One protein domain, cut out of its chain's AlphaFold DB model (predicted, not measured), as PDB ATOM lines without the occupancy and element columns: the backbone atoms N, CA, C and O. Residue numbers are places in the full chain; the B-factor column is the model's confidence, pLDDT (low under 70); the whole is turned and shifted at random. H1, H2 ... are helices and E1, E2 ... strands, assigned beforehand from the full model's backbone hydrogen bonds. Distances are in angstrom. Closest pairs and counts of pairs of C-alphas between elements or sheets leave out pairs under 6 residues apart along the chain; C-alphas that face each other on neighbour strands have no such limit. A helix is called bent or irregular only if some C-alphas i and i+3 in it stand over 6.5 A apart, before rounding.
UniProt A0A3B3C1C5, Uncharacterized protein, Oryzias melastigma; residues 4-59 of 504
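What this domain is: This is residues 4 to 59 of the 504 residues of an uncharacterized protein of Oryzias melastigma (UniProt A0A3B3C1C5). Two small antiparallel sheets, E1, E2 and E4 in one and E3 and E5 in the other, follow each other end to end in a thin, elongated body, with Cys 18 at the end of E2 coming near both strands of the smaller sheet. Beyond that smaller sheet residues 49 to 59 stand free, and with H1 they stick out as an arm at one end of the long axis. The printed part has 56 residues with five named strands and one named helix, in the order E1, E2, E3, E4, E5, H1; the sheets run E1 - E2 - E4 and E3 - E5, and the class is mixed, helices and strands. The whole is only just loose, close to extended, with a radius of gyration of the C-alphas of 14.8 A and spans of 44 by 22 by 13 A.

How they stand to each other: E1, residues 4 to 7, and E2, residues 13 to 18, form a hairpin, antiparallel at 167 degrees, with N 6 and O 15 within hydrogen-bond range at 2.8 A. E2 is the inner strand of its sheet, and its other neighbour is E4, residues 29 to 33, antiparallel at 159 degrees, with N 14 and O 30 at 2.9 A. E3, residues 22 to 25, and E5, residues 43 to 46, are antiparallel at 141 degrees, with N 23 and O 45 at 2.8 A. The closest C-alphas of E2 and E3 are those of Cys 18 and Leu 24, 5.9 A apart. Those of E2 and E5 are Cys 18 and Cys 44, 5.7 A apart. E3 and E4 are apart. Residues 32 to 33 of E4 also make a short antiparallel pairing with residues 36 to 37. H1, residues 50 to 59, is not on the sheet of E1, E2 and E4, and it is apart from E3. In H1, 4 of 6 O i to N i+4 pairs are within hydrogen-bond range.

Where its parts are: E1 begins at C-alpha 4, (495.843, 434.481, 469.774), and is 10.2 A long. E2 measures 17.4 A, E3 9.5 A, E4 13.5 A and E5 10.1 A from first to last C-alpha. E5 begins at C-alpha 43, (497.237, 429.722, 460.110). H1, 15.6 A long, ends at C-alpha 59, (508.857, 407.180, 460.975). It is neither bent nor irregular, but only just: C-alphas 50 and 53 are 6.2 A apart.

The domain as a whole: The two C-alphas farthest apart are those of Asp 10 and Ile 57, at 44.5 A. Without residues 49 to 59 the body spans 38 by 19 by 9 A. The printed part has no cut, and no link is long; the link from E4 to E5, 9 residues, is short and the others are tight. The mean pLDDT of the printed part is 76.9, and residues 47 to 59 are under 70.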
ATOM      1  N   THR A   4     495.468 433.207 469.145       85.62
ATOM      2  CA  THR A   4     495.843 434.481 469.774       85.62
ATOM      3  C   THR A   4     497.177 435.000 469.235       85.62
ATOM      4  O   THR A   4     497.970 434.247 468.663       85.62
ATOM      5  N   ILE A   5     497.399 436.305 469.388       89.56
ATOM      6  CA  ILE A   5     498.569 437.025 468.884       89.56
ATOM      7  C   ILE A   5     499.140 437.850 470.038       89.56
ATOM      8  O   ILE A   5     498.409 438.627 470.650       89.56
ATOM      9  N   HIS A   6     500.434 437.701 470.317       88.69
ATOM     10  CA  HIS A   6     501.153 438.454 471.340       88.69
ATOM     11  C   HIS A   6     502.327 439.211 470.710       88.69
ATOM     12  O   HIS A   6     503.280 438.601 470.227       88.69
ATOM     13  N   MET A   7     502.275 440.541 470.727       89.50
ATOM     14  CA  MET A   7     503.368 441.417 470.293       89.50
ATOM     15  C   MET A   7     504.141 441.919 471.518       89.50
ATOM     16  O   MET A   7     503.547 442.093 472.581       89.50
ATOM     17  N   ASN A   8     505.453 442.127 471.401       90.19
ATOM     18  CA  ASN A   8     506.236 442.762 472.465       90.19
ATOM     19  C   ASN A   8     506.022 444.283 472.525       90.19
ATOM     20  O   ASN A   8     505.568 444.901 471.564       90.19
ATOM     21  N   GLU A   9     506.383 444.884 473.662       86.44
ATOM     22  CA  GLU A   9     506.165 446.308 473.965       86.44
ATOM     23  C   GLU A   9     506.832 447.258 472.952       86.44
ATOM     24  O   GLU A   9     506.286 448.311 472.633       86.44
ATOM     25  N   ASP A  10     507.988 446.866 472.407       85.81
ATOM     26  CA  ASP A  10     508.743 447.595 471.381       85.81
ATOM     27  C   ASP A  10     508.383 447.202 469.929       85.81
ATOM     28  O   ASP A  10     508.958 447.737 468.981       85.81
ATOM     29  N   GLY A  11     507.444 446.269 469.727       82.69
ATOM     30  CA  GLY A  11     506.942 445.856 468.408       82.69
ATOM     31  C   GLY A  11     507.941 445.118 467.503       82.69
ATOM     32  O   GLY A  11     507.631 444.843 466.340       82.69
ATOM     33  N   SER A  12     509.142 444.789 467.991       86.56
ATOM     34  CA  SER A  12     510.177 444.109 467.200       86.56
ATOM     35  C   SER A  12     509.907 442.623 466.931       86.56
ATOM     36  O   SER A  12     510.530 442.057 466.028       86.56
ATOM     37  N   TRP A  13     508.968 441.981 467.637       90.62
ATOM     38  CA  TRP A  13     508.487 440.633 467.324       90.62
ATOM     39  C   TRP A  13     507.015 440.395 467.686       90.62
ATOM     40  O   TRP A  13     506.427 441.034 468.554       90.62
ATOM     41  N   VAL A  14     506.414 439.415 467.016       89.88
ATOM     42  CA  VAL A  14     505.050 438.950 467.273       89.88
ATOM     43  C   VAL A  14     505.009 437.425 467.289       89.88
ATOM     44  O   VAL A  14     505.673 436.767 466.490       89.88
ATOM     45  N   GLU A  15     504.265 436.865 468.234       92.06
ATOM     46  CA  GLU A  15     504.152 435.433 468.502       92.06
ATOM     47  C   GLU A  15     502.690 434.986 468.417       92.06
ATOM     48  O   GLU A  15     501.774 435.728 468.774       92.06
ATOM     49  N   PHE A  16     502.475 433.779 467.902       93.06
ATOM     50  CA  PHE A  16     501.173 433.247 467.520       93.06
ATOM     51  C   PHE A  16     500.923 431.909 468.215       93.06
ATOM     52  O   PHE A  16     501.776 431.019 468.198       93.06
ATOM     53  N   SER A  17     499.721 431.730 468.758       89.94
ATOM     54  CA  SER A  17     499.255 430.449 469.300       89.94
ATOM     55  C   SER A  17     497.852 430.123 468.791       89.94
ATOM     56  O   SER A  17     497.116 431.013 468.361       89.94
ATOM     57  N   CYS A  18     497.474 428.846 468.820       91.19
ATOM     58  CA  CYS A  18     496.134 428.396 468.448       91.19
ATOM     59  C   CYS A  18     495.318 428.000 469.676       91.19
ATOM     60  O   CYS A  18     495.866 427.604 470.704       91.19
ATOM     61  N   ASN A  19     493.998 428.093 469.545       89.06
ATOM     62  CA  ASN A  19     493.058 427.629 470.559       89.06
ATOM     63  C   ASN A  19     493.046 426.087 470.603       89.06
ATOM     64  O   ASN A  19     493.380 425.431 469.613       89.06
ATOM     65  N   ASN A  20     492.612 425.499 471.723       83.50
ATOM     66  CA  ASN A  20     492.467 424.044 471.849       83.50
ATOM     67  C   ASN A  20     491.637 423.457 470.690       83.50
ATOM     68  O   ASN A  20     490.615 424.023 470.305       83.50
ATOM     69  N   GLY A  21     492.088 422.322 470.148       77.62
ATOM     70  CA  GLY A  21     491.512 421.697 468.948       77.62
ATOM     71  C   GLY A  21     492.104 422.186 467.619       77.62
ATOM     72  O   GLY A  21     491.768 421.624 466.580       77.62
ATOM     73  N   PHE A  22     493.006 423.177 467.632       84.06
ATOM     74  CA  PHE A  22     493.652 423.707 466.429       84.06
ATOM     75  C   PHE A  22     495.185 423.647 466.515       84.06
ATOM     76  O   PHE A  22     495.783 423.988 467.536       84.06
ATOM     77  N   ARG A  23     495.842 423.269 465.412       84.81
ATOM     78  CA  ARG A  23     497.303 423.276 465.248       84.81
ATOM     79  C   ARG A  23     497.753 424.500 464.450       84.81
ATOM     80  O   ARG A  23     497.103 424.892 463.482       84.81
ATOM     81  N   LEU A  24     498.893 425.083 464.826       85.25
ATOM     82  CA  LEU A  24     499.513 426.185 464.089       85.25
ATOM     83  C   LEU A  24     500.294 425.657 462.873       85.25
ATOM     84  O   LEU A  24     501.223 424.866 463.025       85.25
ATOM     85  N   HIS A  25     499.946 426.131 461.677       82.31
ATOM     86  CA  HIS A  25     500.682 425.889 460.436       82.31
ATOM     87  C   HIS A  25     501.373 427.181 459.985       82.31
ATOM     88  O   HIS A  25     500.721 428.119 459.527       82.31
ATOM     89  N   GLY A  26     502.697 427.221 460.120       81.19
ATOM     90  CA  GLY A  26     503.538 428.386 459.829       81.19
ATOM     91  C   GLY A  26     504.505 428.692 460.981       81.19
ATOM     92  O   GLY A  26     504.594 427.905 461.925       81.19
ATOM     93  N   PRO A  27     505.248 429.810 460.919       79.69
ATOM     94  CA  PRO A  27     506.152 430.212 461.992       79.69
ATOM     95  C   PRO A  27     505.362 430.642 463.235       79.69
ATOM     96  O   PRO A  27     504.460 431.469 463.141       79.69
ATOM     97  N   SER A  28     505.731 430.137 464.415       88.75
ATOM     98  CA  SER A  28     505.140 430.588 465.685       88.75
ATOM     99  C   SER A  28     505.532 432.012 466.064       88.75
ATOM    100  O   SER A  28     504.831 432.636 466.851       88.75
ATOM    101  N   LYS A  29     506.627 432.545 465.509       90.88
ATOM    102  CA  LYS A  29     507.174 433.856 465.869       90.88
ATOM    103  C   LYS A  29     507.774 434.557 464.649       90.88
ATOM    104  O   LYS A  29     508.553 433.955 463.910       90.88
ATOM    105  N   LEU A  30     507.422 435.826 464.456       88.31
ATOM    106  CA  LEU A  30     507.931 436.713 463.406       88.31
ATOM    107  C   LEU A  30     508.639 437.919 464.031       88.31
ATOM    108  O   LEU A  30     508.289 438.357 465.122       88.31
ATOM    109  N   TYR A  31     509.613 438.476 463.315       90.56
ATOM    110  CA  TYR A  31     510.434 439.610 463.737       90.56
ATOM    111  C   TYR A  31     510.325 440.753 462.726       90.56
ATOM    112  O   TYR A  31     510.410 440.524 461.516       90.56
ATOM    113  N   CYS A  32     510.173 441.979 463.219       84.19
ATOM    114  CA  CYS A  32     510.160 443.193 462.414       84.19
ATOM    115  C   CYS A  32     511.586 443.740 462.258       84.19
ATOM    116  O   CYS A  32     512.335 443.873 463.227       84.19
ATOM    117  N   ARG A  33     511.976 444.078 461.027       84.69
ATOM    118  CA  ARG A  33     513.230 444.769 460.702       84.69
ATOM    119  C   ARG A  33     512.933 445.903 459.732       84.69
ATOM    120  O   ARG A  33     512.512 445.657 458.607       84.69
ATOM    121  N   GLY A  34     513.158 447.146 460.161       70.25
ATOM    122  CA  GLY A  34     513.053 448.323 459.290       70.25
ATOM    123  C   GLY A  34     511.685 448.501 458.617       70.25
ATOM    124  O   GLY A  34     511.646 448.916 457.464       70.25
ATOM    125  N   HIS A  35     510.595 448.202 459.337       75.88
ATOM    126  CA  HIS A  35     509.192 448.193 458.875       75.88
ATOM    127  C   HIS A  35     508.746 446.977 458.032       75.88
ATOM    128  O   HIS A  35     507.621 446.975 457.538       75.88
ATOM    129  N   SER A  36     509.561 445.920 457.927       72.81
ATOM    130  CA  SER A  36     509.189 444.659 457.260       72.81
ATOM    131  C   SER A  36     509.270 443.454 458.200       72.81
ATOM    132  O   SER A  36     510.252 443.289 458.924       72.81
ATOM    133  N   TRP A  37     508.267 442.575 458.155       86.12
ATOM    134  CA  TRP A  37     508.275 441.289 458.864       86.12
ATOM    135  C   TRP A  37     509.114 440.245 458.117       86.12
ATOM    136  O   TRP A  37     509.101 440.186 456.890       86.12
ATOM    137  N   ASN A  38     509.834 439.392 458.850       88.50
ATOM    138  CA  ASN A  38     510.741 438.386 458.279       88.50
ATOM    139  C   ASN A  38     510.058 437.099 457.755       88.50
ATOM    140  O   ASN A  38     510.749 436.112 457.506       88.50
ATOM    141  N   GLY A  39     508.731 437.079 457.617       83.94
ATOM    142  CA  GLY A  39     507.961 435.905 457.206       83.94
ATOM    143  C   GLY A  39     506.462 436.193 457.087       83.94
ATOM    144  O   GLY A  39     506.022 437.329 457.256       83.94
ATOM    145  N   THR A  40     505.681 435.159 456.773       83.75
ATOM    146  CA  THR A  40     504.225 435.233 456.578       83.75
ATOM    147  C   THR A  40     503.448 434.838 457.833       83.75
ATOM    148  O   THR A  40     503.906 434.022 458.633       83.75
ATOM    149  N   ASN A  41     502.240 435.391 457.986       83.69
ATOM    150  CA  ASN A  41     501.342 435.057 459.093       83.69
ATOM    151  C   ASN A  41     500.984 433.554 459.080       83.69
ATOM    152  O   ASN A  41     500.583 433.044 458.027       83.69
ATOM    153  N   PRO A  42     501.083 432.845 460.218       87.19
ATOM    154  CA  PRO A  42     500.676 431.447 460.322       87.19
ATOM    155  C   PRO A  42     499.147 431.291 460.365       87.19
ATOM    156  O   PRO A  42     498.405 432.235 460.639       87.19
ATOM    157  N   VAL A  43     498.668 430.066 460.132       87.31
ATOM    158  CA  VAL A  43     497.237 429.722 460.110       87.31
ATOM    159  C   VAL A  43     496.943 428.589 461.092       87.31
ATOM    160  O   VAL A  43     497.567 427.534 461.032       87.31
ATOM    161  N   CYS A  44     495.954 428.781 461.964       87.38
ATOM    162  CA  CYS A  44     495.397 427.709 462.791       87.38
ATOM    163  C   CYS A  44     494.437 426.840 461.966       87.38
ATOM    164  O   CYS A  44     493.499 427.376 461.372       87.38
ATOM    165  N   ARG A  45     494.659 425.522 461.942       83.62
ATOM    166  CA  ARG A  45     493.799 424.510 461.294       83.62
ATOM    167  C   ARG A  45     493.320 423.487 462.320       83.62
ATOM    168  O   ARG A  45     493.979 423.324 463.341       83.62
ATOM    169  N   GLU A  46     492.192 422.837 462.069       79.44
ATOM    170  CA  GLU A  46     491.621 421.833 462.979       79.44
ATOM    171  C   GLU A  46     492.529 420.600 463.127       79.44
ATOM    172  O   GLU A  46     493.371 420.309 462.275       79.44
ATOM    173  N   TRP A  47     492.403 419.905 464.257       60.50
ATOM    174  CA  TRP A  47     493.226 418.746 464.595       60.50
ATOM    175  C   TRP A  47     492.700 417.468 463.918       60.50
ATOM    176  O   TRP A  47     492.012 416.655 464.537       60.50
ATOM    177  N   ASP A  48     493.044 417.277 462.642       50.88
ATOM    178  CA  ASP A  48     492.762 416.043 461.896       50.88
ATOM    179  C   ASP A  48     493.515 414.836 462.490       50.88
ATOM    180  O   ASP A  48     494.663 414.544 462.142       50.88
ATOM    181  N   ILE A  49     492.833 414.092 463.369       54.19
ATOM    182  CA  ILE A  49     493.342 412.884 464.052       54.19
ATOM    183  C   ILE A  49     493.879 411.842 463.047       54.19
ATOM    184  O   ILE A  49     494.828 411.116 463.335       54.19
ATOM    185  N   ASN A  50     493.316 411.812 461.836       49.09
ATOM    186  CA  ASN A  50     493.655 410.850 460.788       49.09
ATOM    187  C   ASN A  50     495.037 411.070 460.140       49.09
ATOM    188  O   ASN A  50     495.540 410.154 459.492       49.09
ATOM    189  N   MET A  51     495.661 412.248 460.283       46.38
ATOM    190  CA  MET A  51     496.905 412.557 459.557       46.38
ATOM    191  C   MET A  51     498.185 412.117 460.290       46.38
ATOM    192  O   MET A  51     499.236 411.979 459.663       46.38
ATOM    193  N   ASP A  52     498.116 411.865 461.602       46.97
ATOM    194  CA  ASP A  52     499.299 411.502 462.397       46.97
ATOM    195  C   ASP A  52     499.661 410.010 462.283       46.97
ATOM    196  O   ASP A  52     500.839 409.661 462.322       46.97
ATOM    197  N   GLN A  53     498.684 409.127 462.018       46.50
ATOM    198  CA  GLN A  53     498.968 407.710 461.748       46.50
ATOM    199  C   GLN A  53     499.900 407.534 460.542       46.50
ATOM    200  O   GLN A  53     500.838 406.743 460.602       46.50
ATOM    201  N   THR A  54     499.707 408.306 459.466       42.56
ATOM    202  CA  THR A  54     500.577 408.245 458.280       42.56
ATOM    203  C   THR A  54     502.011 408.673 458.603       42.56
ATOM    204  O   THR A  54     502.959 408.078 458.094       42.56
ATOM    205  N   LEU A  55     502.184 409.674 459.475       47.31
ATOM    206  CA  LEU A  55     503.503 410.192 459.841       47.31
ATOM    207  C   LEU A  55     504.238 409.263 460.819       47.31
ATOM    208  O   LEU A  55     505.432 409.019 460.643       47.31
ATOM    209  N   GLN A  56     503.527 408.689 461.796       47.84
ATOM    210  CA  GLN A  56     504.086 407.687 462.707       47.84
ATOM    211  C   GLN A  56     504.457 406.390 461.970       47.84
ATOM    212  O   GLN A  56     505.532 405.848 462.216       47.84
ATOM    213  N   ILE A  57     503.639 405.926 461.013       47.94
ATOM    214  CA  ILE A  57     503.972 404.763 460.166       47.94
ATOM    215  C   ILE A  57     505.237 405.034 459.342       47.94
ATOM    216  O   ILE A  57     506.133 404.192 459.326       47.94
ATOM    217  N   GLN A  58     505.357 406.209 458.712       44.59
ATOM    218  CA  GLN A  58     506.555 406.569 457.945       44.59
ATOM    219  C   GLN A  58     507.813 406.573 458.832       44.59
ATOM    220  O   GLN A  58     508.799 405.918 458.504       44.59
ATOM    221  N   GLN A  59     507.752 407.208 460.010       46.28
ATOM    222  CA  GLN A  59     508.857 407.180 460.975       46.28
ATOM    223  C   GLN A  59     509.181 405.763 461.471       46.28
ATOM    224  O   GLN A  59     510.342 405.465 461.747       46.28
TER     225      GLN A  59